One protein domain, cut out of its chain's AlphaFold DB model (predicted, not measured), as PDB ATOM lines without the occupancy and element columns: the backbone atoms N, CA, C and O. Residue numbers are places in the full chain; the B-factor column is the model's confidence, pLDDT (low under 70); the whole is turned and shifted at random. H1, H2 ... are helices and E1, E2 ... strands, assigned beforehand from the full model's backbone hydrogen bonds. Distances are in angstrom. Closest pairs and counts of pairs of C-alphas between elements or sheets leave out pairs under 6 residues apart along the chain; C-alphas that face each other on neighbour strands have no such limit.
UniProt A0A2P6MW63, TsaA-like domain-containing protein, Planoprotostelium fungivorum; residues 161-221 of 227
ATOM      1  N   GLU A 161     -39.378  18.075  28.648       82.19
ATOM      2  CA  GLU A 161     -38.117  18.659  28.176       82.19
ATOM      3  C   GLU A 161     -37.884  20.051  28.771       82.19
ATOM      4  O   GLU A 161     -36.773  20.367  29.199       82.19
ATOM      5  N   GLU A 162     -38.937  20.866  28.855       84.81
ATOM      6  CA  GLU A 162     -38.877  22.189  29.479       84.81
ATOM      7  C   GLU A 162     -38.635  22.090  30.985       84.81
ATOM      8  O   GLU A 162     -37.850  22.858  31.539       84.81
ATOM      9  N   GLU A 163     -39.221  21.093  31.644       83.31
ATOM     10  CA  GLU A 163     -38.958  20.818  33.054       83.31
ATOM     11  C   GLU A 163     -37.500  20.397  33.289       83.31
ATOM     12  O   GLU A 163     -36.849  20.926  34.189       83.31
ATOM     13  N   VAL A 164     -36.934  19.522  32.450       84.75
ATOM     14  CA  VAL A 164     -35.509  19.148  32.509       84.75
ATOM     15  C   VAL A 164     -34.618  20.380  32.330       84.75
ATOM     16  O   VAL A 164     -33.693  20.584  33.120       84.75
ATOM     17  N   LYS A 165     -34.915  21.244  31.351       87.38
ATOM     18  CA  LYS A 165     -34.188  22.511  31.152       87.38
ATOM     19  C   LYS A 165     -34.288  23.417  32.376       87.38
ATOM     20  O   LYS A 165     -33.275  23.961  32.815       87.38
ATOM     21  N   ARG A 166     -35.483  23.552  32.959       87.44
ATOM     22  CA  ARG A 166     -35.738  24.369  34.153       87.44
ATOM     23  C   ARG A 166     -34.954  23.858  35.360       87.44
ATOM     24  O   ARG A 166     -34.314  24.655  36.042       87.44
ATOM     25  N   LEU A 167     -34.975  22.551  35.613       85.88
ATOM     26  CA  LEU A 167     -34.291  21.916  36.744       85.88
ATOM     27  C   LEU A 167     -32.769  22.074  36.656       85.88
ATOM     28  O   LEU A 167     -32.129  22.420  37.651       85.88
ATOM     29  N   VAL A 168     -32.202  21.876  35.461       87.44
ATOM     30  CA  VAL A 168     -30.766  22.087  35.223       87.44
ATOM     31  C   VAL A 168     -30.410  23.573  35.320       87.44
ATOM     32  O   VAL A 168     -29.439  23.921  35.986       87.44
ATOM     33  N   GLY A 169     -31.215  24.465  34.733       87.25
ATOM     34  CA  GLY A 169     -30.996  25.915  34.789       87.25
ATOM     35  C   GLY A 169     -31.080  26.506  36.200       87.25
ATOM     36  O   GLY A 169     -30.408  27.488  36.498       87.25
ATOM     37  N   GLN A 170     -31.859  25.887  37.091       88.38
ATOM     38  CA  GLN A 170     -31.936  26.247  38.512       88.38
ATOM     39  C   GLN A 170     -30.796  25.661  39.361       88.38
ATOM     40  O   GLN A 170     -30.711  25.976  40.547       88.38
ATOM     41  N   GLY A 171     -29.935  24.808  38.794       85.44
ATOM     42  CA  GLY A 171     -28.837  24.170  39.524       85.44
ATOM     43  C   GLY A 171     -29.297  23.134  40.553       85.44
ATOM     44  O   GLY A 171     -28.589  22.878  41.524       85.44
ATOM     45  N   ILE A 172     -30.485  22.548  40.370       85.62
ATOM     46  CA  ILE A 172     -31.022  21.519  41.276       85.62
ATOM     47  C   ILE A 172     -30.284  20.185  41.088       85.62
ATOM     48  O   ILE A 172     -30.164  19.404  42.032       85.62
ATOM     49  N   THR A 173     -29.805  19.902  39.877       85.62
ATOM     50  CA  THR A 173     -29.076  18.680  39.518       85.62
ATOM     51  C   THR A 173     -27.643  18.717  40.047       85.62
ATOM     52  O   THR A 173     -26.921  19.691  39.843       85.62
ATOM     53  N   LYS A 174     -27.203  17.644  40.716       88.00
ATOM     54  CA  LYS A 174     -25.848  17.553  41.276       88.00
ATOM     55  C   LYS A 174     -24.818  17.184  40.208       88.00
ATOM     56  O   LYS A 174     -23.725  17.743  40.187       88.00
ATOM     57  N   TYR A 175     -25.146  16.232  39.332       86.62
ATOM     58  CA  TYR A 175     -24.184  15.620  38.404       86.62
ATOM     59  C   TYR A 175     -24.288  16.157  36.968       86.62
ATOM     60  O   TYR A 175     -23.330  16.067  36.186       86.62
ATOM     61  N   TYR A 176     -25.441  16.709  36.592       89.06
ATOM     62  CA  TYR A 176     -25.700  17.189  35.236       89.06
ATOM     63  C   TYR A 176     -25.769  18.715  35.189       89.06
ATOM     64  O   TYR A 176     -26.565  19.327  35.889       89.06
ATOM     65  N   LYS A 177     -24.933  19.319  34.335       89.00
ATOM     66  CA  LYS A 177     -24.899  20.770  34.074       89.00
ATOM     67  C   LYS A 177     -25.546  21.158  32.739       89.00
ATOM     68  O   LYS A 177     -25.747  22.336  32.483       89.00
ATOM     69  N   SER A 178     -25.845  20.175  31.887       91.56
ATOM     70  CA  SER A 178     -26.505  20.358  30.590       91.56
ATOM     71  C   SER A 178     -27.799  19.529  30.563       91.56
ATOM     72  O   SER A 178     -27.762  18.359  30.973       91.56
ATOM     73  N   PRO A 179     -28.925  20.108  30.097       89.25
ATOM     74  CA  PRO A 179     -30.189  19.392  29.908       89.25
ATOM     75  C   PRO A 179     -30.046  18.154  29.019       89.25
ATOM     76  O   PRO A 179     -30.610  17.104  29.318       89.25
ATOM     77  N   GLU A 180     -29.236  18.250  27.968       90.25
ATOM     78  CA  GLU A 180     -28.992  17.186  26.990       90.25
ATOM     79  C   GLU A 180     -28.303  15.986  27.648       90.25
ATOM     80  O   GLU A 180     -28.701  14.841  27.445       90.25
ATOM     81  N   SER A 181     -27.312  16.237  28.510       88.94
ATOM     82  CA  SER A 181     -26.618  15.166  29.228       88.94
ATOM     83  C   SER A 181     -27.539  14.420  30.198       88.94
ATOM     84  O   SER A 181     -27.416  13.201  30.322       88.94
ATOM     85  N   LEU A 182     -28.449  15.128  30.877       88.69
ATOM     86  CA  LEU A 182     -29.448  14.503  31.749       88.69
ATOM     87  C   LEU A 182     -30.482  13.719  30.929       88.69
ATOM     88  O   LEU A 182     -30.822  12.592  31.290       88.69
ATOM     89  N   LYS A 183     -30.938  14.282  29.804       88.44
ATOM     90  CA  LYS A 183     -31.857  13.623  28.869       88.44
ATOM     91  C   LYS A 183     -31.290  12.284  28.390       88.44
ATOM     92  O   LYS A 183     -31.954  11.261  28.543       88.44
ATOM     93  N   HIS A 184     -30.042  12.265  27.925       88.94
ATOM     94  CA  HIS A 184     -29.383  11.034  27.487       88.94
ATOM     95  C   HIS A 184     -29.235  10.000  28.607       88.94
ATOM     96  O   HIS A 184     -29.463   8.816  28.375       88.94
ATOM     97  N   ALA A 185     -28.913  10.422  29.833       87.62
ATOM     98  CA  ALA A 185     -28.844   9.499  30.964       87.62
ATOM     99  C   ALA A 185     -30.203   8.851  31.276       87.62
ATOM    100  O   ALA A 185     -30.270   7.653  31.551       87.62
ATOM    101  N   ILE A 186     -31.291   9.624  31.203       87.69
ATOM    102  CA  ILE A 186     -32.658   9.119  31.393       87.69
ATOM    103  C   ILE A 186     -33.022   8.125  30.283       87.69
ATOM    104  O   ILE A 186     -33.499   7.028  30.579       87.69
ATOM    105  N   GLU A 187     -32.758   8.475  29.024       87.00
ATOM    106  CA  GLU A 187     -33.048   7.628  27.862       87.00
ATOM    107  C   GLU A 187     -32.291   6.301  27.909       87.00
ATOM    108  O   GLU A 187     -32.886   5.246  27.703       87.00
ATOM    109  N   GLU A 188     -31.003   6.315  28.253       86.44
ATOM    110  CA  GLU A 188     -30.212   5.090  28.395       86.44
ATOM    111  C   GLU A 188     -30.748   4.176  29.497       86.44
ATOM    112  O   GLU A 188     -30.862   2.963  29.305       86.44
ATOM    113  N   VAL A 189     -31.093   4.745  30.656       84.50
ATOM    114  CA  VAL A 189     -31.643   3.972  31.774       84.50
ATOM    115  C   VAL A 189     -32.950   3.310  31.358       84.50
ATOM    116  O   VAL A 189     -33.121   2.118  31.603       84.50
ATOM    117  N   ILE A 190     -33.849   4.053  30.709       84.19
ATOM    118  CA  ILE A 190     -35.139   3.543  30.223       84.19
ATOM    119  C   ILE A 190     -34.940   2.495  29.127       84.19
ATOM    120  O   ILE A 190     -35.588   1.447  29.171       84.19
ATOM    121  N   GLY A 191     -34.034   2.747  28.181       83.50
ATOM    122  CA  GLY A 191     -33.728   1.868  27.054       83.50
ATOM    123  C   GLY A 191     -33.317   0.461  27.489       83.50
ATOM    124  O   GLY A 191     -33.680  -0.518  26.840       83.50
ATOM    125  N   GLU A 192     -32.642   0.339  28.634       80.00
ATOM    126  CA  GLU A 192     -32.227  -0.945  29.225       80.00
ATOM    127  C   GLU A 192     -33.337  -1.681  30.001       80.00
ATOM    128  O   GLU A 192     -33.139  -2.791  30.521       80.00
ATOM    129  N   ASP A 193     -34.522  -1.077  30.075       80.50
ATOM    130  CA  ASP A 193     -35.693  -1.546  30.804       80.50
ATOM    131  C   ASP A 193     -35.343  -2.003  32.240       80.50
ATOM    132  O   ASP A 193     -35.215  -3.212  32.548       80.50
ATOM    133  N   PRO A 194     -35.197  -1.034  33.159       76.88
ATOM    134  CA  PRO A 194     -34.736  -1.272  34.523       76.88
ATOM    135  C   PRO A 194     -35.811  -1.973  35.370       76.88
ATOM    136  O   PRO A 194     -35.518  -2.483  36.457       76.88
ATOM    137  N   ARG A 195     -37.046  -2.095  34.861       78.94
ATOM    138  CA  ARG A 195     -38.167  -2.737  35.554       78.94
ATOM    139  C   ARG A 195     -37.839  -4.195  35.874       78.94
ATOM    140  O   ARG A 195     -37.240  -4.948  35.089       78.94
ATOM    141  N   SER A 196     -38.227  -4.624  37.072       75.06
ATOM    142  CA  SER A 196     -38.040  -6.012  37.502       75.06
ATOM    143  C   SER A 196     -39.045  -6.944  36.818       75.06
ATOM    144  O   SER A 196     -40.153  -6.535  36.481       75.06
ATOM    145  N   TYR A 197     -38.687  -8.223  36.649       73.25
ATOM    146  CA  TYR A 197     -39.617  -9.234  36.126       73.25
ATOM    147  C   TYR A 197     -40.903  -9.310  36.968       73.25
ATOM    148  O   TYR A 197     -42.004  -9.363  36.428       73.25
ATOM    149  N   CYS A 198     -40.770  -9.241  38.297       72.94
ATOM    150  CA  CYS A 198     -41.905  -9.235  39.217       72.94
ATOM    151  C   CYS A 198     -42.818  -8.019  39.015       72.94
ATOM    152  O   CYS A 198     -44.034  -8.179  39.059       72.94
ATOM    153  N   TRP A 199     -42.245  -6.832  38.780       75.56
ATOM    154  CA  TRP A 199     -43.014  -5.622  38.478       75.56
ATOM    155  C   TRP A 199     -43.773  -5.785  37.160       75.56
ATOM    156  O   TRP A 199     -44.989  -5.631  37.139       75.56
ATOM    157  N   LYS A 200     -43.085  -6.219  36.091       76.19
ATOM    158  CA  LYS A 200     -43.713  -6.433  34.776       76.19
ATOM    159  C   LYS A 200     -44.881  -7.409  34.867       76.19
ATOM    160  O   LYS A 200     -45.957  -7.097  34.386       76.19
ATOM    161  N   ARG A 201     -44.706  -8.545  35.549       73.56
ATOM    162  CA  ARG A 201     -45.760  -9.560  35.702       73.56
ATOM    163  C   ARG A 201     -46.972  -9.063  36.500       73.56
ATOM    164  O   ARG A 201     -48.085  -9.492  36.215       73.56
ATOM    165  N   LYS A 202     -46.766  -8.213  37.512       75.19
ATOM    166  CA  LYS A 202     -47.863  -7.648  38.316       75.19
ATOM    167  C   LYS A 202     -48.621  -6.554  37.564       75.19
ATOM    168  O   LYS A 202     -49.844  -6.539  37.613       75.19
ATOM    169  N   ASN A 203     -47.900  -5.710  36.827       72.00
ATOM    170  CA  ASN A 203     -48.436  -4.452  36.306       72.00
ATOM    171  C   ASN A 203     -48.695  -4.461  34.791       72.00
ATOM    172  O   ASN A 203     -49.243  -3.498  34.266       72.00
ATOM    173  N   GLN A 204     -48.393  -5.565  34.091       60.22
ATOM    174  CA  GLN A 204     -48.670  -5.740  32.655       60.22
ATOM    175  C   GLN A 204     -50.142  -5.528  32.278       60.22
ATOM    176  O   GLN A 204     -50.430  -5.229  31.127       60.22
ATOM    177  N   LYS A 205     -51.069  -5.715  33.227       54.19
ATOM    178  CA  LYS A 205     -52.515  -5.636  32.986       54.19
ATOM    179  C   LYS A 205     -53.133  -4.267  33.287       54.19
ATOM    180  O   LYS A 205     -54.246  -4.028  32.841       54.19
ATOM    181  N   ASN A 206     -52.433  -3.390  34.013       54.81
ATOM    182  CA  ASN A 206     -53.037  -2.176  34.581       54.81
ATOM    183  C   ASN A 206     -52.600  -0.871  33.902       54.81
ATOM    184  O   ASN A 206     -53.103   0.184  34.270       54.81
ATOM    185  N   GLY A 207     -51.651  -0.906  32.957       58.69
ATOM    186  CA  GLY A 207     -51.115   0.323  32.352       58.69
ATOM    187  C   GLY A 207     -50.485   1.280  33.377       58.69
ATOM    188  O   GLY A 207     -50.424   2.481  33.142       58.69
ATOM    189  N   GLU A 208     -50.060   0.759  34.534       65.06
ATOM    190  CA  GLU A 208     -49.540   1.572  35.631       65.06
ATOM    191  C   GLU A 208     -48.235   2.261  35.234       65.06
ATOM    192  O   GLU A 208     -47.293   1.633  34.736       65.06
ATOM    193  N   ALA A 209     -48.175   3.560  35.515       68.50
ATOM    194  CA  ALA A 209     -46.989   4.353  35.280       68.50
ATOM    195  C   ALA A 209     -45.831   3.878  36.173       68.50
ATOM    196  O   ALA A 209     -45.988   3.623  37.369       68.50
ATOM    197  N   TRP A 210     -44.650   3.746  35.572       76.62
ATOM    198  CA  TRP A 210     -43.424   3.382  36.272       76.62
ATOM    199  C   TRP A 210     -42.558   4.624  36.455       76.62
ATOM    200  O   TRP A 210     -42.380   5.395  35.515       76.62
ATOM    201  N   ALA A 211     -42.011   4.787  37.657       80.25
ATOM    202  CA  ALA A 211     -41.144   5.902  37.994       80.25
ATOM    203  C   ALA A 211     -39.809   5.416  38.558       80.25
ATOM    204  O   ALA A 211     -39.721   4.323  39.129       80.25
ATOM    205  N   PHE A 212     -38.781   6.250  38.436       82.94
ATOM    206  CA  PHE A 212     -37.493   6.053  39.097       82.94
ATOM    207  C   PHE A 212     -36.856   7.379  39.506       82.94
ATOM    208  O   PHE A 212     -37.301   8.453  39.106       82.94
ATOM    209  N   CYS A 213     -35.812   7.284  40.324       83.56
ATOM    210  CA  CYS A 213     -35.038   8.428  40.786       83.56
ATOM    211  C   CYS A 213     -33.688   8.455  40.064       83.56
ATOM    212  O   CYS A 213     -33.024   7.419  39.949       83.56
ATOM    213  N   ILE A 214     -33.277   9.635  39.608       84.50
ATOM    214  CA  ILE A 214     -31.962   9.874  39.012       84.50
ATOM    215  C   ILE A 214     -31.465  11.267  39.401       84.50
ATOM    216  O   ILE A 214     -32.212  12.240  39.366       84.50
ATOM    217  N   ASP A 215     -30.196  11.360  39.784       84.94
ATOM    218  CA  ASP A 215     -29.597  12.552  40.381       84.94
ATOM    219  C   ASP A 215     -30.421  13.024  41.605       84.94
ATOM    220  O   ASP A 215     -30.793  12.230  42.479       84.94
ATOM    221  N   THR A 216     -30.739  14.311  41.690       80.75
ATOM    222  CA  THR A 216     -31.616  14.885  42.709       80.75
ATOM    223  C   THR A 216     -33.099  14.706  42.398       80.75
ATOM    224  O   THR A 216     -33.924  14.961  43.276       80.75
ATOM    225  N   LEU A 217     -33.439  14.211  41.205       77.81
ATOM    226  CA  LEU A 217     -34.804  14.122  40.703       77.81
ATOM    227  C   LEU A 217     -35.486  12.850  41.206       77.81
ATOM    228  O   LEU A 217     -35.007  11.732  41.005       77.81
ATOM    229  N   ASN A 218     -36.633  13.040  41.852       73.31
ATOM    230  CA  ASN A 218     -37.467  11.957  42.354       73.31
ATOM    231  C   ASN A 218     -38.673  11.760  41.431       73.31
ATOM    232  O   ASN A 218     -39.203  12.732  40.896       73.31
ATOM    233  N   ASN A 219     -39.150  10.519  41.316       65.62
ATOM    234  CA  ASN A 219     -40.371  10.168  40.585       65.62
ATOM    235  C   ASN A 219     -40.378  10.595  39.104       65.62
ATOM    236  O   ASN A 219     -41.401  11.061  38.604       65.62
ATOM    237  N   ILE A 220     -39.271  10.409  38.375       63.69
ATOM    238  CA  ILE A 220     -39.284  10.599  36.919       63.69
ATOM    239  C   ILE A 220     -40.186   9.530  36.308       63.69
ATOM    240  O   ILE A 220     -39.861   8.342  36.355       63.69
ATOM    241  N   MET A 221     -41.312   9.969  35.749       58.44
ATOM    242  CA  MET A 221     -42.294   9.152  35.044       58.44
ATOM    243  C   MET A 221     -42.139   9.381  33.539       58.44
ATOM    244  O   MET A 221     -42.768  10.287  32.999       58.44
TER     245      MET A 221
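AT A GLANCE: This is residues 161 to 221 of the 227 residues of the protein "TsaA-like domain-containing protein" of Planoprotostelium fungivorum (UniProt A0A2P6MW63). A loose rod: the long helix H2 and the small hairpin of strands E1 and E2 run along its middle, with H1 at one end and H3 at the other. Beyond H2 the backbone goes out to H3 and folds back to E1; residues 201 to 207 stick out at that end. The printed part has 61 residues with three named helices and two named strands, in the order H1, H2, H3, E1, E2; the sheet E1 - E2 is antiparallel and the class is mostly helix. The whole is loose, with a radius of gyration of the C-alphas of 13.4 A and spans of 38 by 18 by 16 A.

IN THESE COORDINATES: H1, residues 161 to 169, begins at C-alpha 161 (-38.117, 18.659, 28.176) and is 12.1 A long from first to last C-alpha. H2, residues 179 to 191, is 18.1 A long and ends at C-alpha 191 (-33.728, 1.868, 27.054). H3, residues 197 to 203, measures 10.0 A. E1, residues 212 to 214, measures 6.7 A, and E2, residues 217 to 220, measures 6.8 A, ending at C-alpha 220 (-39.284, 10.599, 36.919).

HOW THE PARTS SIT: H1 and H2 touch, H2 with its residues 179 to 183 alone; the closest C-alphas are those of Lys 165 and Pro 179, 5.2 A apart. They run opposite ways at a steep tilt of 54 degrees. H3 is apart from H1 and from H2. In each of the three helices every O i to N i+4 pair is within hydrogen-bond range. The closest C-alphas of H2 and E1 are those of Ile 186 and Ile 214, 7.7 A apart. E1 and E2 form a hairpin, antiparallel at 152 degrees; N 214 and O 217, at 3.1 A, and N 220 and O 212, at 2.9 A, are within hydrogen-bond range. E2 is apart from H2.

THE WHOLE: The two C-alphas farthest apart are those of Gly 171 and Lys 205, at 38.6 A. The printed part has no cut, and no link is long. Mean pLDDT of the printed part is 80.0; residues 204 to 209 and 219 to 221 are under 70.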